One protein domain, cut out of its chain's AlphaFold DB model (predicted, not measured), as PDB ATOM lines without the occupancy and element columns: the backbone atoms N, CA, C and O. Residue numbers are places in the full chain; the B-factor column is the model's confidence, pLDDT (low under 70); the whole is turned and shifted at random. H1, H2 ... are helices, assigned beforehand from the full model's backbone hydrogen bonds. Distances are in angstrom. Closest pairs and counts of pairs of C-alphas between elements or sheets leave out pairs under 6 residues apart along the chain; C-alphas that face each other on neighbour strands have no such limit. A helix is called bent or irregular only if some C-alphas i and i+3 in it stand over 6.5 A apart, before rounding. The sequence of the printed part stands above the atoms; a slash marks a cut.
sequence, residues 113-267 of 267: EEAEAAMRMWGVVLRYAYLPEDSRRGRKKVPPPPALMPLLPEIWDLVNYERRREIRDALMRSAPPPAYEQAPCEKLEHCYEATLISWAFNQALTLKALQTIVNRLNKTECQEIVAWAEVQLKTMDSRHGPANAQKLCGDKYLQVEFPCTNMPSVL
ATOM      1  N   GLU A 113     207.805 219.549 250.345       87.81
ATOM      2  CA  GLU A 113     207.256 220.539 251.295       87.81
ATOM      3  C   GLU A 113     207.431 221.986 250.805       87.81
ATOM      4  O   GLU A 113     206.576 222.847 251.023       87.81
ATOM      5  N   GLU A 114     208.543 222.264 250.118       91.56
ATOM      6  CA  GLU A 114     208.806 223.578 249.537       91.56
ATOM      7  C   GLU A 114     207.774 223.924 248.450       91.56
ATOM      8  O   GLU A 114     207.217 225.024 248.463       91.56
ATOM      9  N   ALA A 115     207.477 222.981 247.548       91.56
ATOM     10  CA  ALA A 115     206.475 223.166 246.504       91.56
ATOM     11  C   ALA A 115     205.075 223.343 247.100       91.56
ATOM     12  O   ALA A 115     204.358 224.265 246.705       91.56
ATOM     13  N   GLU A 116     204.711 222.541 248.108       91.19
ATOM     14  CA  GLU A 116     203.446 222.703 248.829       91.19
ATOM     15  C   GLU A 116     203.322 224.122 249.403       91.19
ATOM     16  O   GLU A 116     202.322 224.820 249.179       91.19
ATOM     17  N   ALA A 117     204.344 224.562 250.141       91.81
ATOM     18  CA  ALA A 117     204.368 225.872 250.772       91.81
ATOM     19  C   ALA A 117     204.265 226.998 249.731       91.81
ATOM     20  O   ALA A 117     203.459 227.921 249.910       91.81
ATOM     21  N   ALA A 118     205.008 226.887 248.628       94.25
ATOM     22  CA  ALA A 118     204.997 227.853 247.541       94.25
ATOM     23  C   ALA A 118     203.646 227.918 246.836       94.25
ATOM     24  O   ALA A 118     203.066 229.000 246.743       94.25
ATOM     25  N   MET A 119     203.081 226.788 246.409       95.50
ATOM     26  CA  MET A 119     201.775 226.754 245.744       95.50
ATOM     27  C   MET A 119     200.662 227.285 246.649       95.50
ATOM     28  O   MET A 119     199.734 227.962 246.191       95.50
ATOM     29  N   ARG A 120     200.756 227.043 247.959       92.88
ATOM     30  CA  ARG A 120     199.829 227.627 248.926       92.88
ATOM     31  C   ARG A 120     199.970 229.148 248.987       92.88
ATOM     32  O   ARG A 120     198.952 229.839 248.930       92.88
ATOM     33  N   MET A 121     201.187 229.678 249.116       93.88
ATOM     34  CA  MET A 121     201.420 231.124 249.225       93.88
ATOM     35  C   MET A 121     201.099 231.865 247.927       93.88
ATOM     36  O   MET A 121     200.392 232.873 247.972       93.88
ATOM     37  N   TRP A 122     201.497 231.325 246.776       95.81
ATOM     38  CA  TRP A 122     201.134 231.854 245.461       95.81
ATOM     39  C   TRP A 122     199.620 231.855 245.245       95.81
ATOM     40  O   TRP A 122     199.034 232.872 244.877       95.81
ATOM     41  N   GLY A 123     198.939 230.755 245.574       94.19
ATOM     42  CA  GLY A 123     197.483 230.705 245.478       94.19
ATOM     43  C   GLY A 123     196.806 231.717 246.408       94.19
ATOM     44  O   GLY A 123     195.764 232.279 246.080       94.19
ATOM     45  N   VAL A 124     197.368 231.974 247.594       91.38
ATOM     46  CA  VAL A 124     196.885 233.022 248.504       91.38
ATOM     47  C   VAL A 124     197.093 234.417 247.911       91.38
ATOM     48  O   VAL A 124     196.131 235.178 247.849       91.38
ATOM     49  N   VAL A 125     198.302 234.757 247.467       93.06
ATOM     50  CA  VAL A 125     198.625 236.121 247.025       93.06
ATOM     51  C   VAL A 125     197.888 236.503 245.742       93.06
ATOM     52  O   VAL A 125     197.326 237.594 245.660       93.06
ATOM     53  N   LEU A 126     197.758 235.573 244.791       94.25
ATOM     54  CA  LEU A 126     197.005 235.804 243.558       94.25
ATOM     55  C   LEU A 126     195.513 236.023 243.837       94.25
ATOM     56  O   LEU A 126     194.901 236.889 243.223       94.25
ATOM     57  N   ARG A 127     194.924 235.333 244.824       90.56
ATOM     58  CA  ARG A 127     193.540 235.612 245.258       90.56
ATOM     59  C   ARG A 127     193.368 237.021 245.816       90.56
ATOM     60  O   ARG A 127     192.311 237.621 245.638       90.56
ATOM     61  N   TYR A 128     194.385 237.551 246.492       88.81
ATOM     62  CA  TYR A 128     194.336 238.901 247.052       88.81
ATOM     63  C   TYR A 128     194.263 239.986 245.973       88.81
ATOM     64  O   TYR A 128     193.670 241.036 246.226       88.81
ATOM     65  N   ALA A 129     194.750 239.716 244.756       89.12
ATOM     66  CA  ALA A 129     194.621 240.634 243.625       89.12
ATOM     67  C   ALA A 129     193.154 240.986 243.294       89.12
ATOM     68  O   ALA A 129     192.887 242.085 242.811       89.12
ATOM     69  N   TYR A 130     192.194 240.121 243.637       87.00
ATOM     70  CA  TYR A 130     190.766 240.299 243.335       87.00
ATOM     71  C   TYR A 130     189.935 240.777 244.519       87.00
ATOM     72  O   TYR A 130     188.739 241.010 244.369       87.00
ATOM     73  N   LEU A 131     190.531 240.915 245.708       84.69
ATOM     74  CA  LEU A 131     189.763 241.355 246.864       84.69
ATOM     75  C   LEU A 131     189.289 242.806 246.668       84.69
ATOM     76  O   LEU A 131     190.115 243.664 246.324       84.69
ATOM     77  N   PRO A 132     187.996 243.083 246.915       82.50
ATOM     78  CA  PRO A 132     187.465 244.439 246.988       82.50
ATOM     79  C   PRO A 132     188.119 245.232 248.125       82.50
ATOM     80  O   PRO A 132     188.339 244.676 249.207       82.50
ATOM     81  N   GLU A 133     188.430 246.512 247.902       80.06
ATOM     82  CA  GLU A 133     189.116 247.379 248.880       80.06
ATOM     83  C   GLU A 133     188.305 247.612 250.164       80.06
ATOM     84  O   GLU A 133     188.868 247.766 251.251       80.06
ATOM     85  N   ASP A 134     186.979 247.584 250.058       80.69
ATOM     86  CA  ASP A 134     186.032 247.738 251.162       80.69
ATOM     87  C   ASP A 134     186.007 246.520 252.104       80.69
ATOM     88  O   ASP A 134     185.659 246.644 253.285       80.69
ATOM     89  N   SER A 135     186.463 245.353 251.639       81.88
ATOM     90  CA  SER A 135     186.592 244.166 252.482       81.88
ATOM     91  C   SER A 135     187.671 244.348 253.564       81.88
ATOM     92  O   SER A 135     188.733 244.936 253.347       81.88
ATOM     93  N   ARG A 136     187.465 243.764 254.757       77.75
ATOM     94  CA  ARG A 136     188.442 243.834 255.870       77.75
ATOM     95  C   ARG A 136     189.847 243.371 255.460       77.75
ATOM     96  O   ARG A 136     190.837 243.878 255.983       77.75
ATOM     97  N   ARG A 137     189.930 242.384 254.562       76.31
ATOM     98  CA  ARG A 137     191.195 241.874 254.013       76.31
ATOM     99  C   ARG A 137     191.712 242.741 252.860       76.31
ATOM    100  O   ARG A 137     192.923 242.884 252.740       76.31
ATOM    101  N   GLY A 138     190.823 243.355 252.084       73.69
ATOM    102  CA  GLY A 138     191.146 244.274 250.993       73.69
ATOM    103  C   GLY A 138     191.806 245.574 251.439       73.69
ATOM    104  O   GLY A 138     192.667 246.075 250.734       73.69
ATOM    105  N   ARG A 139     191.554 246.051 252.663       73.75
ATOM    106  CA  ARG A 139     192.292 247.202 253.235       73.75
ATOM    107  C   ARG A 139     193.804 246.981 253.387       73.75
ATOM    108  O   ARG A 139     194.543 247.927 253.627       73.75
ATOM    109  N   LYS A 140     194.261 245.728 253.311       82.12
ATOM    110  CA  LYS A 140     195.679 245.328 253.345       82.12
ATOM    111  C   LYS A 140     196.216 244.973 251.956       82.12
ATOM    112  O   LYS A 140     197.295 244.388 251.844       82.12
ATOM    113  N   LYS A 141     195.436 245.237 250.911       87.06
ATOM    114  CA  LYS A 141     195.795 244.937 249.534       87.06
ATOM    115  C   LYS A 141     196.832 245.940 249.048       87.06
ATOM    116  O   LYS A 141     196.670 247.145 249.195       87.06
ATOM    117  N   VAL A 142     197.888 245.414 248.460       90.75
ATOM    118  CA  VAL A 142     198.863 246.148 247.672       90.75
ATOM    119  C   VAL A 142     198.401 246.027 246.218       90.75
ATOM    120  O   VAL A 142     198.152 244.902 245.771       90.75
ATOM    121  N   PRO A 143     198.243 247.134 245.475       91.69
ATOM    122  CA  PRO A 143     197.822 247.082 244.079       91.69
ATOM    123  C   PRO A 143     198.731 246.162 243.243       91.69
ATOM    124  O   PRO A 143     199.953 246.275 243.368       91.69
ATOM    125  N   PRO A 144     198.171 245.246 242.428       94.31
ATOM    126  CA  PRO A 144     198.964 244.406 241.534       94.31
ATOM    127  C   PRO A 144     199.743 245.230 240.495       94.31
ATOM    128  O   PRO A 144     199.277 246.309 240.114       94.31
ATOM    129  N   PRO A 145     200.887 244.732 239.987       95.88
ATOM    130  CA  PRO A 145     201.629 245.403 238.924       95.88
ATOM    131  C   PRO A 145     200.790 245.545 237.644       95.88
ATOM    132  O   PRO A 145     200.008 244.638 237.332       95.88
ATOM    133  N   PRO A 146     200.974 246.617 236.847       95.75
ATOM    134  CA  PRO A 146     200.223 246.833 235.609       95.75
ATOM    135  C   PRO A 146     200.308 245.666 234.623       95.75
ATOM    136  O   PRO A 146     199.317 245.362 233.972       95.75
ATOM    137  N   ALA A 147     201.450 244.976 234.558       95.62
ATOM    138  CA  ALA A 147     201.649 243.808 233.700       95.62
ATOM    139  C   ALA A 147     200.772 242.601 234.096       95.62
ATOM    140  O   ALA A 147     200.363 241.820 233.240       95.62
ATOM    141  N   LEU A 148     200.429 242.461 235.383       95.62
ATOM    142  CA  LEU A 148     199.573 241.378 235.869       95.62
ATOM    143  C   LEU A 148     198.085 241.663 235.612       95.62
ATOM    144  O   LEU A 148     197.315 240.732 235.383       95.62
ATOM    145  N   MET A 149     197.675 242.936 235.626       95.12
ATOM    146  CA  MET A 149     196.265 243.342 235.542       95.12
ATOM    147  C   MET A 149     195.509 242.759 234.327       95.12
ATOM    148  O   MET A 149     194.411 242.239 234.537       95.12
ATOM    149  N   PRO A 150     196.056 242.755 233.091       95.50
ATOM    150  CA  PRO A 150     195.399 242.149 231.930       95.50
ATOM    151  C   PRO A 150     195.240 240.627 232.016       95.50
ATOM    152  O   PRO A 150     194.371 240.070 231.352       95.50
ATOM    153  N   LEU A 151     196.073 239.948 232.811       96.19
ATOM    154  CA  LEU A 151     196.062 238.490 232.956       96.19
ATOM    155  C   LEU A 151     195.098 238.020 234.047       96.19
ATOM    156  O   LEU A 151     194.730 236.847 234.075       96.19
ATOM    157  N   LEU A 152     194.677 238.926 234.938       94.00
ATOM    158  CA  LEU A 152     193.794 238.593 236.050       94.00
ATOM    159  C   LEU A 152     192.489 237.903 235.587       94.00
ATOM    160  O   LEU A 152     192.176 236.822 236.082       94.00
ATOM    161  N   PRO A 153     191.732 238.410 234.597       93.44
ATOM    162  CA  PRO A 153     190.502 237.736 234.175       93.44
ATOM    163  C   PRO A 153     190.699 236.268 233.760       93.44
ATOM    164  O   PRO A 153     189.840 235.438 234.028       93.44
ATOM    165  N   GLU A 154     191.844 235.934 233.157       92.44
ATOM    166  CA  GLU A 154     192.149 234.585 232.671       92.44
ATOM    167  C   GLU A 154     192.574 233.627 233.790       92.44
ATOM    168  O   GLU A 154     192.190 232.459 233.792       92.44
ATOM    169  N   ILE A 155     193.344 234.109 234.769       95.00
ATOM    170  CA  ILE A 155     193.790 233.269 235.889       95.00
ATOM    171  C   ILE A 155     192.781 233.226 237.041       95.00
ATOM    172  O   ILE A 155     192.977 232.461 237.988       95.00
ATOM    173  N   TRP A 156     191.711 234.028 236.991       92.50
ATOM    174  CA  TRP A 156     190.707 234.117 238.050       92.50
ATOM    175  C   TRP A 156     190.117 232.754 238.395       92.50
ATOM    176  O   TRP A 156     190.207 232.335 239.548       92.50
ATOM    177  N   ASP A 157     189.601 232.024 237.407       89.19
ATOM    178  CA  ASP A 157     188.969 230.718 237.627       89.19
ATOM    179  C   ASP A 157     189.949 229.678 238.184       89.19
ATOM    180  O   ASP A 157     189.551 228.754 238.897       89.19
ATOM    181  N   LEU A 158     191.248 229.858 237.921       94.31
ATOM    182  CA  LEU A 158     192.299 228.993 238.439       94.31
ATOM    183  C   LEU A 158     192.571 229.247 239.917       94.31
ATOM    184  O   LEU A 158     192.894 228.300 240.626       94.31
ATOM    185  N   VAL A 159     192.460 230.480 240.418       92.94
ATOM    186  CA  VAL A 159     192.789 230.823 241.817       92.94
ATOM    187  C   VAL A 159     191.570 231.141 242.682       92.94
ATOM    188  O   VAL A 159     191.706 231.205 243.902       92.94
ATOM    189  N   ASN A 160     190.381 231.292 242.099       91.50
ATOM    190  CA  ASN A 160     189.149 231.645 242.799       91.50
ATOM    191  C   ASN A 160     188.843 230.653 243.937       91.50
ATOM    192  O   ASN A 160     188.805 229.433 243.764       91.50
ATOM    193  N   TYR A 161     188.618 231.200 245.134       89.50
ATOM    194  CA  TYR A 161     188.374 230.402 246.332       89.50
ATOM    195  C   TYR A 161     187.029 229.669 246.318       89.50
ATOM    196  O   TYR A 161     186.973 228.510 246.723       89.50
ATOM    197  N   GLU A 162     185.961 230.334 245.883       90.69
ATOM    198  CA  GLU A 162     184.615 229.764 245.816       90.69
ATOM    199  C   GLU A 162     184.567 228.656 244.772       90.69
ATOM    200  O   GLU A 162     184.145 227.546 245.085       90.69
ATOM    201  N   ARG A 163     185.149 228.888 243.592       91.69
ATOM    202  CA  ARG A 163     185.224 227.875 242.538       91.69
ATOM    203  C   ARG A 163     185.991 226.631 242.984       91.69
ATOM    204  O   ARG A 163     185.523 225.506 242.811       91.69
ATOM    205  N   ARG A 164     187.158 226.808 243.612       93.50
ATOM    206  CA  ARG A 164     187.936 225.690 244.178       93.50
ATOM    207  C   ARG A 164     187.182 224.969 245.297       93.50
ATOM    208  O   ARG A 164     187.301 223.750 245.414       93.50
ATOM    209  N   ARG A 165     186.408 225.697 246.110       93.38
ATOM    210  CA  ARG A 165     185.544 225.113 247.144       93.38
ATOM    211  C   ARG A 165     184.438 224.265 246.514       93.38
ATOM    212  O   ARG A 165     184.274 223.132 246.939       93.38
ATOM    213  N   GLU A 166     183.751 224.753 245.486       95.06
ATOM    214  CA  GLU A 166     182.720 223.988 244.768       95.06
ATOM    215  C   GLU A 166     183.266 222.676 244.199       95.06
ATOM    216  O   GLU A 166     182.650 221.624 244.370       95.06
ATOM    217  N   ILE A 167     184.438 222.728 243.557       95.31
ATOM    218  CA  ILE A 167     185.111 221.544 243.004       95.31
ATOM    219  C   ILE A 167     185.440 220.556 244.123       95.31
ATOM    220  O   ILE A 167     185.144 219.370 244.003       95.31
ATOM    221  N   ARG A 168     186.013 221.040 245.231       94.56
ATOM    222  CA  ARG A 168     186.315 220.208 246.401       94.56
ATOM    223  C   ARG A 168     185.052 219.577 246.980       94.56
ATOM    224  O   ARG A 168     185.052 218.392 247.281       94.56
ATOM    225  N   ASP A 169     183.977 220.335 247.136       93.81
ATOM    226  CA  ASP A 169     182.740 219.829 247.726       93.81
ATOM    227  C   ASP A 169     182.059 218.812 246.776       93.81
ATOM    228  O   ASP A 169     181.479 217.822 247.222       93.81
ATOM    229  N   ALA A 170     182.177 218.989 245.454       95.19
ATOM    230  CA  ALA A 170     181.777 217.984 244.466       95.19
ATOM    231  C   ALA A 170     182.637 216.708 244.534       95.19
ATOM    232  O   ALA A 170     182.093 215.605 244.482       95.19
ATOM    233  N   LEU A 171     183.954 216.854 244.702       94.88
ATOM    234  CA  LEU A 171     184.886 215.743 244.892       94.88
ATOM    235  C   LEU A 171     184.533 214.933 246.143       94.88
ATOM    236  O   LEU A 171     184.369 213.721 246.053       94.88
ATOM    237  N   MET A 172     184.336 215.600 247.284       91.19
ATOM    238  CA  MET A 172     184.000 214.935 248.549       91.19
ATOM    239  C   MET A 172     182.669 214.181 248.475       91.19
ATOM    240  O   MET A 172     182.557 213.096 249.030       91.19
ATOM    241  N   ARG A 173     181.673 214.710 247.750       91.25
ATOM    242  CA  ARG A 173     180.394 214.010 247.517       91.25
ATOM    243  C   ARG A 173     180.512 212.796 246.597       91.25
ATOM    244  O   ARG A 173     179.671 211.909 246.675       91.25
ATOM    245  N   SER A 174     181.501 212.786 245.705       92.12
ATOM    246  CA  SER A 174     181.726 211.686 244.756       92.12
ATOM    247  C   SER A 174     182.556 210.556 245.365       92.12
ATOM    248  O   SER A 174     182.565 209.446 244.836       92.12
ATOM    249  N   ALA A 175     183.280 210.844 246.446       90.94
ATOM    250  CA  ALA A 175     184.153 209.889 247.098       90.94
ATOM    251  C   ALA A 175     183.350 208.795 247.826       90.94
ATOM    252  O   ALA A 175     182.289 209.080 248.390       90.94
ATOM    253  N   PRO A 176     183.843 207.544 247.840       87.44
ATOM    254  CA  PRO A 176     183.221 206.479 248.611       87.44
ATOM    255  C   PRO A 176     183.253 206.810 250.111       87.44
ATOM    256  O   PRO A 176     184.129 207.557 250.563       87.44
ATOM    257  N   PRO A 177     182.323 206.253 250.907       78.31
ATOM    258  CA  PRO A 177     182.388 206.398 252.354       78.31
ATOM    259  C   PRO A 177     183.721 205.834 252.873       78.31
ATOM    260  O   PRO A 177     184.216 204.844 252.324       78.31
ATOM    261  N   PRO A 178     184.316 206.443 253.913       69.12
ATOM    262  CA  PRO A 178     185.545 205.927 254.502       69.12
ATOM    263  C   PRO A 178     185.325 204.486 254.974       69.12
ATOM    264  O   PRO A 178     184.302 204.169 255.589       69.12
ATOM    265  N   ALA A 179     186.273 203.599 254.670       62.47
ATOM    266  CA  ALA A 179     186.241 202.242 255.194       62.47
ATOM    267  C   ALA A 179     186.334 202.300 256.728       62.47
ATOM    268  O   ALA A 179     187.191 202.994 257.275       62.47
ATOM    269  N   TYR A 180     185.458 201.562 257.412       53.94
ATOM    270  CA  TYR A 180     185.249 201.606 258.868       53.94
ATOM    271  C   TYR A 180     186.510 201.271 259.706       53.94
ATOM    272  O   TYR A 180     186.511 201.469 260.915       53.94
ATOM    273  N   GLU A 181     187.590 200.787 259.079       50.41
ATOM    274  CA  GLU A 181     188.841 200.360 259.730       50.41
ATOM    275  C   GLU A 181     189.991 201.390 259.659       50.41
ATOM    276  O   GLU A 181     191.103 201.111 260.104       50.41
ATOM    277  N   GLN A 182     189.763 202.608 259.151       49.50
ATOM    278  CA  GLN A 182     190.784 203.670 259.146       49.50
ATOM    279  C   GLN A 182     190.865 204.430 260.494       49.50
ATOM    280  O   GLN A 182     190.519 205.608 260.578       49.50
ATOM    281  N   ALA A 183     191.377 203.799 261.558       40.97
ATOM    282  CA  ALA A 183     191.791 204.494 262.794       40.97
ATOM    283  C   ALA A 183     193.333 204.577 262.845       40.97
ATOM    284  O   ALA A 183     193.988 203.535 262.844       40.97
ATOM    285  N   PRO A 184     193.942 205.786 262.802       42.91
ATOM    286  CA  PRO A 184     193.688 206.921 263.700       42.91
ATOM    287  C   PRO A 184     193.094 208.170 263.013       42.91
ATOM    288  O   PRO A 184     193.139 209.271 263.563       42.91
ATOM    289  N   CYS A 185     192.524 208.024 261.816       45.41
ATOM    290  CA  CYS A 185     191.917 209.125 261.063       45.41
ATOM    291  C   CYS A 185     190.417 209.306 261.342       45.41
ATOM    292  O   CYS A 185     189.748 209.975 260.562       45.41
ATOM    293  N   GLU A 186     189.907 208.828 262.484       40.44
ATOM    294  CA  GLU A 186     188.513 208.986 262.959       40.44
ATOM    295  C   GLU A 186     188.011 210.452 263.018       40.44
ATOM    296  O   GLU A 186     186.851 210.706 263.326       40.44
ATOM    297  N   LYS A 187     188.867 211.441 262.718       45.56
ATOM    298  CA  LYS A 187     188.524 212.869 262.622       45.56
ATOM    299  C   LYS A 187     188.342 213.396 261.198       45.56
ATOM    300  O   LYS A 187     187.929 214.543 261.041       45.56
ATOM    301  N   LEU A 188     188.684 212.624 260.170       50.50
ATOM    302  CA  LEU A 188     188.407 212.997 258.789       50.50
ATOM    303  C   LEU A 188     187.058 212.379 258.429       50.50
ATOM    304  O   LEU A 188     186.976 211.206 258.095       50.50
ATOM    305  N   GLU A 189     185.994 213.179 258.469       58.59
ATOM    306  CA  GLU A 189     184.642 212.819 257.997       58.59
ATOM    307  C   GLU A 189     184.599 212.457 256.486       58.59
ATOM    308  O   GLU A 189     183.532 212.386 255.873       58.59
ATOM    309  N   HIS A 190     185.759 212.289 255.844       65.62
ATOM    310  CA  HIS A 190     185.957 212.236 254.404       65.62
ATOM    311  C   HIS A 190     186.982 211.162 254.025       65.62
ATOM    312  O   HIS A 190     187.952 210.926 254.741       65.62
ATOM    313  N   CYS A 191     186.791 210.568 252.846       82.25
ATOM    314  CA  CYS A 191     187.746 209.666 252.205       82.25
ATOM    315  C   CYS A 191     189.137 210.321 252.078       82.25
ATOM    316  O   CYS A 191     189.276 211.472 251.643       82.25
ATOM    317  N   TYR A 192     190.178 209.582 252.467       85.56
ATOM    318  CA  TYR A 192     191.552 210.078 252.501       85.56
ATOM    319  C   TYR A 192     192.064 210.460 251.103       85.56
ATOM    320  O   TYR A 192     192.614 211.545 250.908       85.56
ATOM    321  N   GLU A 193     191.785 209.636 250.097       91.00
ATOM    322  CA  GLU A 193     192.143 209.868 248.698       91.00
ATOM    323  C   GLU A 193     191.492 211.139 248.141       91.00
ATOM    324  O   GLU A 193     192.120 211.876 247.381       91.00
ATOM    325  N   ALA A 194     190.266 211.466 248.564       92.44
ATOM    326  CA  ALA A 194     189.614 212.721 248.189       92.44
ATOM    327  C   ALA A 194     190.363 213.941 248.747       92.44
ATOM    328  O   ALA A 194     190.458 214.979 248.087       92.44
ATOM    329  N   THR A 195     190.962 213.812 249.931       90.50
ATOM    330  CA  THR A 195     191.825 214.853 250.502       90.50
ATOM    331  C   THR A 195     193.111 215.008 249.689       90.50
ATOM    332  O   THR A 195     193.492 216.137 249.369       90.50
ATOM    333  N   LEU A 196     193.738 213.900 249.279       92.56
ATOM    334  CA  LEU A 196     194.942 213.919 248.440       92.56
ATOM    335  C   LEU A 196     194.677 214.499 247.042       92.56
ATOM    336  O   LEU A 196     195.430 215.357 246.583       92.56
ATOM    337  N   ILE A 197     193.575 214.116 246.390       95.50
ATOM    338  CA  ILE A 197     193.156 214.708 245.108       95.50
ATOM    339  C   ILE A 197     192.891 216.204 245.281       95.50
ATOM    340  O   ILE A 197     193.336 217.010 244.462       95.50
ATOM    341  N   SER A 198     192.208 216.591 246.368       94.50
ATOM    342  CA  SER A 198     191.969 217.997 246.688       94.50
ATOM    343  C   SER A 198     193.265 218.786 246.808       94.50
ATOM    344  O   SER A 198     193.355 219.932 246.362       94.50
ATOM    345  N   TRP A 199     194.279 218.189 247.419       92.69
ATOM    346  CA  TRP A 199     195.585 218.804 247.547       92.69
ATOM    347  C   TRP A 199     196.282 218.943 246.186       92.69
ATOM    348  O   TRP A 199     196.669 220.060 245.825       92.69
ATOM    349  N   ALA A 200     196.360 217.864 245.405       95.12
ATOM    350  CA  ALA A 200     196.991 217.861 244.086       95.12
ATOM    351  C   ALA A 200     196.369 218.904 243.147       95.12
ATOM    352  O   ALA A 200     197.086 219.758 242.625       95.12
ATOM    353  N   PHE A 201     195.036 218.930 243.005       95.38
ATOM    354  CA  PHE A 201     194.408 219.884 242.086       95.38
ATOM    355  C   PHE A 201     194.600 221.337 242.539       95.38
ATOM    356  O   PHE A 201     194.770 222.232 241.714       95.38
ATOM    357  N   ASN A 202     194.604 221.617 243.848       94.81
ATOM    358  CA  ASN A 202     194.819 222.982 244.330       94.81
ATOM    359  C   ASN A 202     196.221 223.496 243.997       94.81
ATOM    360  O   ASN A 202     196.371 224.678 243.677       94.81
ATOM    361  N   GLN A 203     197.224 222.625 244.083       95.12
ATOM    362  CA  GLN A 203     198.586 222.943 243.672       95.12
ATOM    363  C   GLN A 203     198.676 223.097 242.151       95.12
ATOM    364  O   GLN A 203     199.162 224.124 241.683       95.12
ATOM    365  N   ALA A 204     198.130 222.147 241.387       96.06
ATOM    366  CA  ALA A 204     198.160 222.157 239.925       96.06
ATOM    367  C   ALA A 204     197.474 223.394 239.324       96.06
ATOM    368  O   ALA A 204     198.023 224.033 238.430       96.06
ATOM    369  N   LEU A 205     196.317 223.805 239.853       96.56
ATOM    370  CA  LEU A 205     195.637 225.024 239.408       96.56
ATOM    371  C   LEU A 205     196.444 226.292 239.718       96.56
ATOM    372  O   LEU A 205     196.428 227.236 238.930       96.56
ATOM    373  N   THR A 206     197.148 226.340 240.856       96.88
ATOM    374  CA  THR A 206     198.039 227.472 241.152       96.88
ATOM    375  C   THR A 206     199.224 227.481 240.196       96.88
ATOM    376  O   THR A 206     199.527 228.530 239.637       96.88
ATOM    377  N   LEU A 207     199.859 226.330 239.976       96.31
ATOM    378  CA  LEU A 207     200.971 226.208 239.039       96.31
ATOM    379  C   LEU A 207     200.551 226.638 237.630       96.31
ATOM    380  O   LEU A 207     201.242 227.439 237.010       96.31
ATOM    381  N   LYS A 208     199.367 226.214 237.172       95.94
ATOM    382  CA  LYS A 208     198.798 226.639 235.889       95.94
ATOM    383  C   LYS A 208     198.613 228.155 235.808       95.94
ATOM    384  O   LYS A 208     198.923 228.745 234.782       95.94
ATOM    385  N   ALA A 209     198.170 228.806 236.886       96.81
ATOM    386  CA  ALA A 209     198.074 230.266 236.926       96.81
ATOM    387  C   ALA A 209     199.452 230.940 236.799       96.81
ATOM    388  O   ALA A 209     199.586 231.921 236.070       96.81
ATOM    389  N   LEU A 210     200.482 230.404 237.462       96.94
ATOM    390  CA  LEU A 210     201.859 230.900 237.349       96.94
ATOM    391  C   LEU A 210     202.433 230.686 235.941       96.94
ATOM    392  O   LEU A 210     203.065 231.590 235.396       96.94
ATOM    393  N   GLN A 211     202.149 229.539 235.321       95.88
ATOM    394  CA  GLN A 211     202.508 229.240 233.933       95.88
ATOM    395  C   GLN A 211     201.818 230.195 232.950       95.88
ATOM    396  O   GLN A 211     202.449 230.678 232.013       95.88
ATOM    397  N   THR A 212     200.542 230.534 233.163       95.81
ATOM    398  CA  THR A 212     199.853 231.552 232.354       95.81
ATOM    399  C   THR A 212     200.536 232.916 232.468       95.81
ATOM    400  O   THR A 212     200.684 233.605 231.461       95.81
ATOM    401  N   ILE A 213     200.987 233.296 233.670       95.94
ATOM    402  CA  ILE A 213     201.698 234.560 233.903       95.94
ATOM    403  C   ILE A 213     203.035 234.578 233.150       95.94
ATOM    404  O   ILE A 213     203.258 235.454 232.318       95.94
ATOM    405  N   VAL A 214     203.911 233.602 233.396       95.38
ATOM    406  CA  VAL A 214     205.265 233.596 232.814       95.38
ATOM    407  C   VAL A 214     205.262 233.441 231.288       95.38
ATOM    408  O   VAL A 214     206.126 233.993 230.620       95.38
ATOM    409  N   ASN A 215     204.265 232.764 230.710       95.19
ATOM    410  CA  ASN A 215     204.141 232.632 229.253       95.19
ATOM    411  C   ASN A 215     203.831 233.953 228.533       95.19
ATOM    412  O   ASN A 215     203.965 234.023 227.311       95.19
ATOM    413  N   ARG A 216     203.369 234.985 229.250       95.44
ATOM    414  CA  ARG A 216     202.960 236.265 228.649       95.44
ATOM    415  C   ARG A 216     203.840 237.441 229.027       95.44
ATOM    416  O   ARG A 216     203.694 238.500 228.425       95.44
ATOM    417  N   LEU A 217     204.715 237.259 230.006       95.12
ATOM    418  CA  LEU A 217     205.503 238.331 230.584       95.12
ATOM    419  C   LEU A 217     206.989 238.093 230.366       95.12
ATOM    420  O   LEU A 217     207.471 236.962 230.318       95.12
ATOM    421  N   ASN A 218     207.733 239.184 230.243       94.12
ATOM    422  CA  ASN A 218     209.185 239.122 230.199       94.12
ATOM    423  C   ASN A 218     209.779 238.972 231.614       94.12
ATOM    424  O   ASN A 218     209.100 239.097 232.634       94.12
ATOM    425  N   LYS A 219     211.092 238.728 231.685       93.44
ATOM    426  CA  LYS A 219     211.792 238.496 232.957       93.44
ATOM    427  C   LYS A 219     211.651 239.657 233.950       93.44
ATOM    428  O   LYS A 219     211.526 239.407 235.145       93.44
ATOM    429  N   THR A 220     211.672 240.902 233.478       95.44
ATOM    430  CA  THR A 220     211.552 242.088 234.336       95.44
ATOM    431  C   THR A 220     210.152 242.183 234.939       95.44
ATOM    432  O   THR A 220     210.017 242.347 236.147       95.44
ATOM    433  N   GLU A 221     209.114 241.976 234.133       96.12
ATOM    434  CA  GLU A 221     207.721 241.965 234.596       96.12
ATOM    435  C   GLU A 221     207.462 240.829 235.601       96.12
ATOM    436  O   GLU A 221     206.804 241.029 236.623       96.12
ATOM    437  N   CYS A 222     208.039 239.644 235.373       94.62
ATOM    438  CA  CYS A 222     207.978 238.542 236.336       94.62
ATOM    439  C   CYS A 222     208.624 238.914 237.682       94.62
ATOM    440  O   CYS A 222     208.070 238.601 238.736       94.62
ATOM    441  N   GLN A 223     209.759 239.620 237.674       95.50
ATOM    442  CA  GLN A 223     210.412 240.089 238.901       95.50
ATOM    443  C   GLN A 223     209.562 241.117 239.659       95.50
ATOM    444  O   GLN A 223     209.501 241.071 240.888       95.50
ATOM    445  N   GLU A 224     208.857 242.005 238.951       96.50
ATOM    446  CA  GLU A 224     207.910 242.941 239.569       96.50
ATOM    447  C   GLU A 224     206.751 242.211 240.257       96.50
ATOM    448  O   GLU A 224     206.346 242.588 241.359       96.50
ATOM    449  N   ILE A 225     206.247 241.128 239.654       96.69
ATOM    450  CA  ILE A 225     205.204 240.285 240.257       96.69
ATOM    451  C   ILE A 225     205.708 239.598 241.522       96.69
ATOM    452  O   ILE A 225     204.990 239.588 242.524       96.69
ATOM    453  N   VAL A 226     206.929 239.058 241.514       96.31
ATOM    454  CA  VAL A 226     207.537 238.464 242.716       96.31
ATOM    455  C   VAL A 226     207.668 239.509 243.821       96.31
ATOM    456  O   VAL A 226     207.210 239.277 244.941       96.31
ATOM    457  N   ALA A 227     208.217 240.684 243.505       95.81
ATOM    458  CA  ALA A 227     208.379 241.767 244.471       95.81
ATOM    459  C   ALA A 227     207.031 242.205 245.064       95.81
ATOM    460  O   ALA A 227     206.890 242.328 246.284       95.81
ATOM    461  N   TRP A 228     206.011 242.380 244.220       96.25
ATOM    462  CA  TRP A 228     204.653 242.671 244.673       96.25
ATOM    463  C   TRP A 228     204.104 241.572 245.589       96.25
ATOM    464  O   TRP A 228     203.570 241.878 246.658       96.25
ATOM    465  N   ALA A 229     204.252 240.303 245.204       95.19
ATOM    466  CA  ALA A 229     203.725 239.176 245.958       95.19
ATOM    467  C   ALA A 229     204.346 239.084 247.361       95.19
ATOM    468  O   ALA A 229     203.639 238.884 248.355       95.19
ATOM    469  N   GLU A 230     205.656 239.299 247.468       93.69
ATOM    470  CA  GLU A 230     206.356 239.343 248.751       93.69
ATOM    471  C   GLU A 230     205.857 240.479 249.648       93.69
ATOM    472  O   GLU A 230     205.626 240.269 250.844       93.69
ATOM    473  N   VAL A 231     205.688 241.685 249.095       93.00
ATOM    474  CA  VAL A 231     205.172 242.839 249.847       93.00
ATOM    475  C   VAL A 231     203.735 242.571 250.292       93.00
ATOM    476  O   VAL A 231     203.408 242.766 251.463       93.00
ATOM    477  N   GLN A 232     202.888 242.051 249.402       92.31
ATOM    478  CA  GLN A 232     201.506 241.711 249.720       92.31
ATOM    479  C   GLN A 232     201.421 240.702 250.876       92.31
ATOM    480  O   GLN A 232     200.644 240.925 251.810       92.31
ATOM    481  N   LEU A 233     202.220 239.629 250.867       90.19
ATOM    482  CA  LEU A 233     202.232 238.640 251.954       90.19
ATOM    483  C   LEU A 233     202.719 239.226 253.283       90.19
ATOM    484  O   LEU A 233     202.141 238.916 254.329       90.19
ATOM    485  N   LYS A 234     203.724 240.112 253.255       88.81
ATOM    486  CA  LYS A 234     204.194 240.832 254.452       88.81
ATOM    487  C   LYS A 234     203.093 241.719 255.048       88.81
ATOM    488  O   LYS A 234     202.953 241.773 256.268       88.81
ATOM    489  N   THR A 235     202.268 242.352 254.213       86.94
ATOM    490  CA  THR A 235     201.165 243.221 254.662       86.94
ATOM    491  C   THR A 235     199.967 242.431 255.216       86.94
ATOM    492  O   THR A 235     199.263 242.899 256.118       86.94
ATOM    493  N   MET A 236     199.722 241.212 254.722       81.62
ATOM    494  CA  MET A 236     198.568 240.391 255.116       81.62
ATOM    495  C   MET A 236     198.553 240.011 256.603       81.62
ATOM    496  O   MET A 236     197.521 240.176 257.270       81.62
ATOM    497  N   ASP A 237     199.683 239.547 257.136       67.75
ATOM    498  CA  ASP A 237     199.825 239.120 258.530       67.75
ATOM    499  C   ASP A 237     201.143 239.642 259.112       67.75
ATOM    500  O   ASP A 237     202.215 239.180 258.743       67.75
ATOM    501  N   SER A 238     201.074 240.584 260.054       60.97
ATOM    502  CA  SER A 238     202.272 241.163 260.669       60.97
ATOM    503  C   SER A 238     203.039 240.176 261.552       60.97
ATOM    504  O   SER A 238     204.214 240.409 261.815       60.97
ATOM    505  N   ARG A 239     202.414 239.073 262.002       63.25
ATOM    506  CA  ARG A 239     203.080 238.068 262.850       63.25
ATOM    507  C   ARG A 239     203.865 237.028 262.053       63.25
ATOM    508  O   ARG A 239     204.912 236.593 262.513       63.25
ATOM    509  N   HIS A 240     203.390 236.655 260.865       61.31
ATOM    510  CA  HIS A 240     204.010 235.608 260.035       61.31
ATOM    511  C   HIS A 240     204.416 236.092 258.637       61.31
ATOM    512  O   HIS A 240     204.874 235.297 257.820       61.31
ATOM    513  N   GLY A 241     204.259 237.383 258.348       66.50
ATOM    514  CA  GLY A 241     204.479 237.986 257.033       66.50
ATOM    515  C   GLY A 241     205.841 237.654 256.421       66.50
ATOM    516  O   GLY A 241     205.867 237.134 255.307       66.50
ATOM    517  N   PRO A 242     206.969 237.865 257.133       72.69
ATOM    518  CA  PRO A 242     208.295 237.532 256.611       72.69
ATOM    519  C   PRO A 242     208.483 236.035 256.320       72.69
ATOM    520  O   PRO A 242     208.985 235.681 255.257       72.69
ATOM    521  N   ALA A 243     208.027 235.159 257.222       76.44
ATOM    522  CA  ALA A 243     208.134 233.707 257.056       76.44
ATOM    523  C   ALA A 243     207.266 233.190 255.894       76.44
ATOM    524  O   ALA A 243     207.654 232.271 255.180       76.44
ATOM    525  N   ASN A 244     206.098 233.797 255.672       80.81
ATOM    526  CA  ASN A 244     205.227 233.460 254.548       80.81
ATOM    527  C   ASN A 244     205.770 233.989 253.215       80.81
ATOM    528  O   ASN A 244     205.645 233.304 252.208       80.81
ATOM    529  N   ALA A 245     206.400 235.167 253.198       81.12
ATOM    530  CA  ALA A 245     207.029 235.694 251.989       81.12
ATOM    531  C   ALA A 245     208.187 234.801 251.515       81.12
ATOM    532  O   ALA A 245     208.276 234.502 250.330       81.12
ATOM    533  N   GLN A 246     209.011 234.288 252.437       85.69
ATOM    534  CA  GLN A 246     210.087 233.341 252.104       85.69
ATOM    535  C   GLN A 246     209.562 232.048 251.461       85.69
ATOM    536  O   GLN A 246     210.220 231.482 250.591       85.69
ATOM    537  N   LYS A 247     208.353 231.613 251.833       89.38
ATOM    538  CA  LYS A 247     207.704 230.426 251.261       89.38
ATOM    539  C   LYS A 247     207.258 230.598 249.807       89.38
ATOM    540  O   LYS A 247     206.895 229.598 249.214       89.38
ATOM    541  N   LEU A 248     207.274 231.801 249.218       88.81
ATOM    542  CA  LEU A 248     207.018 231.970 247.775       88.81
ATOM    543  C   LEU A 248     208.112 231.343 246.903       88.81
ATOM    544  O   LEU A 248     207.844 231.014 245.747       88.81
ATOM    545  N   CYS A 249     209.325 231.211 247.449       90.69
ATOM    546  CA  CYS A 249     210.513 230.745 246.731       90.69
ATOM    547  C   CYS A 249     210.882 231.622 245.520       90.69
ATOM    548  O   CYS A 249     211.418 231.122 244.532       90.69
ATOM    549  N   GLY A 250     210.614 232.929 245.601       88.88
ATOM    550  CA  GLY A 250     210.964 233.890 244.554       88.88
ATOM    551  C   GLY A 250     210.323 233.554 243.205       88.88
ATOM    552  O   GLY A 250     209.136 233.244 243.136       88.88
ATOM    553  N   ASP A 251     211.116 233.600 242.135       88.62
ATOM    554  CA  ASP A 251     210.702 233.288 240.762       88.62
ATOM    555  C   ASP A 251     210.803 231.796 240.399       88.62
ATOM    556  O   ASP A 251     210.395 231.419 239.303       88.62
ATOM    557  N   LYS A 252     211.257 230.921 241.312       91.19
ATOM    558  CA  LYS A 252     211.488 229.484 241.050       91.19
ATOM    559  C   LYS A 252     210.304 228.774 240.384       91.19
ATOM    560  O   LYS A 252     210.505 227.887 239.563       91.19
ATOM    561  N   TYR A 253     209.078 229.135 240.761       92.00
ATOM    562  CA  TYR A 253     207.852 228.513 240.248       92.00
ATOM    563  C   TYR A 253     207.143 229.341 239.162       92.00
ATOM    564  O   TYR A 253     206.124 228.902 238.633       92.00
ATOM    565  N   LEU A 254     207.678 230.511 238.800       90.44
ATOM    566  CA  LEU A 254     207.261 231.288 237.629       90.44
ATOM    567  C   LEU A 254     208.061 230.818 236.412       90.44
ATOM    568  O   LEU A 254     208.939 231.516 235.913       90.44
ATOM    569  N   GLN A 255     207.767 229.608 235.953       88.31
ATOM    570  CA  GLN A 255     208.429 228.978 234.812       88.31
ATOM    571  C   GLN A 255     207.416 228.241 233.937       88.31
ATOM    572  O   GLN A 255     206.348 227.852 234.407       88.31
ATOM    573  N   VAL A 256     207.736 228.115 232.649       84.56
ATOM    574  CA  VAL A 256     206.843 227.514 231.647       84.56
ATOM    575  C   VAL A 256     206.720 226.009 231.869       84.56
ATOM    576  O   VAL A 256     205.623 225.455 231.838       84.56
ATOM    577  N   GLU A 257     207.850 225.356 232.115       84.06
ATOM    578  CA  GLU A 257     207.930 223.911 232.300       84.06
ATOM    579  C   GLU A 257     207.473 223.485 233.698       84.06
ATOM    580  O   GLU A 257     207.427 224.281 234.641       84.06
ATOM    581  N   PHE A 258     207.119 222.207 233.844       80.81
ATOM    582  CA  PHE A 258     206.780 221.661 235.151       80.81
ATOM    583  C   PHE A 258     208.012 221.699 236.076       80.81
ATOM    584  O   PHE A 258     209.099 221.297 235.649       80.81
ATOM    585  N   PRO A 259     207.886 222.154 237.336       80.56
ATOM    586  CA  PRO A 259     209.040 222.328 238.202       80.56
ATOM    587  C   PRO A 259     209.809 221.041 238.486       80.56
ATOM    588  O   PRO A 259     209.259 220.061 238.986       80.56
ATOM    589  N   CYS A 260     211.122 221.085 238.260       72.31
ATOM    590  CA  CYS A 260     212.029 220.065 238.764       72.31
ATOM    591  C   CYS A 260     212.118 220.164 240.290       72.31
ATOM    592  O   CYS A 260     212.482 221.203 240.851       72.31
ATOM    593  N   THR A 261     211.825 219.066 240.976       69.62
ATOM    594  CA  THR A 261     212.133 218.925 242.400       69.62
ATOM    595  C   THR A 261     213.595 218.526 242.562       69.62
ATOM    596  O   THR A 261     214.085 217.699 241.800       69.62
ATOM    597  N   ASN A 262     214.278 219.017 243.599       66.31
ATOM    598  CA  ASN A 262     215.646 218.581 243.930       66.31
ATOM    599  C   ASN A 262     215.711 217.132 244.466       66.31
ATOM    600  O   ASN A 262     216.726 216.734 245.023       66.31
ATOM    601  N   MET A 263     214.632 216.360 244.347       68.31
ATOM    602  CA  MET A 263     214.528 214.995 244.850       68.31
ATOM    603  C   MET A 263     215.209 214.017 243.883       68.31
ATOM    604  O   MET A 263     215.119 214.208 242.668       68.31
ATOM    605  N   PRO A 264     215.897 212.977 244.390       70.75
ATOM    606  CA  PRO A 264     216.520 211.974 243.538       70.75
ATOM    607  C   PRO A 264     215.454 211.205 242.752       70.75
ATOM    608  O   PRO A 264     214.497 210.707 243.345       70.75
ATOM    609  N   SER A 265     215.654 211.099 241.437       78.50
ATOM    610  CA  SER A 265     214.808 210.271 240.576       78.50
ATOM    611  C   SER A 265     215.071 208.781 240.819       78.50
ATOM    612  O   SER A 265     216.168 208.378 241.230       78.50
ATOM    613  N   VAL A 266     214.049 207.964 240.590       77.50
ATOM    614  CA  VAL A 266     214.122 206.501 240.578       77.50
ATOM    615  C   VAL A 266     214.295 205.897 239.193       77.50
ATOM    616  O   VAL A 266     214.450 204.674 239.117       77.50
ATOM    617  N   LEU A 267     214.212 206.718 238.144       76.69
ATOM    618  CA  LEU A 267     214.366 206.343 236.740       76.69
ATOM    619  C   LEU A 267     215.768 206.661 236.210       76.69
ATOM    620  O   LEU A 267     216.417 207.603 236.718       76.69
TER     621      LEU A 267
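This is residues 113 to 267 of the 267 residues of an uncharacterized protein of Cyanobacteria bacterium UBA11367 (UniProt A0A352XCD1). H1 forms the core: H4 crosses it, H2 and H5 pack on its later residues, and H6 folds back on H5. H3 and H4 make a helical hairpin whose loop, residues 175 to 191, lies far out, and residues 262 to 267 stick out as a tail. The printed part has 155 residues, six named helices, H1 to H6 in order, and no named strand; it is all helix and compact, with a radius of gyration of the C-alphas of 17.3 A and spans of 53 by 48 by 31 A.

Find C-alpha 113 at (207.256, 220.539, 251.295); from there H1, residues 113 to 128, runs 22.8 A. Next come H2, residues 149 to 159, irregular with C-alphas 154 and 157 7.0 A apart, and H3, residues 161 to 174. H4, residues 192 to 214, runs 33.6 A, and H5, residues 219 to 236, 25.9 A. H6, residues 241 to 246, ends at C-alpha 246, (210.087, 233.341, 252.104).

Begin at the hubs, H1 and H4, which touch at a steep tilt of 64 degrees; C-alphas 119 and 203 are closest, 5.4 A. Residues 122 to 126 of H1 touch H5, about perpendicular at 84 degrees, closest at C-alphas 125 and 229, 6.0 A. H2 touches H4 at a shallow tilt of 12 degrees, opposite ways, closest at C-alphas 158 and 205, 5.3 A. H3 and H5 are apart. Every O i to N i+4 pair is within hydrogen-bond range in H1, H3, H4, H5 and H6; H2 has 3 of 7, and 5 of 8 O i to N i+3 pairs.

The farthest C-alphas, of Tyr 180 and Thr 220, are 54.2 A apart. The printed part has no cut; the links H1 to H2 and H3 to H4 are long. Expect pLDDT under 70 at residues 178 to 190, 237 to 241 and 261 to 263.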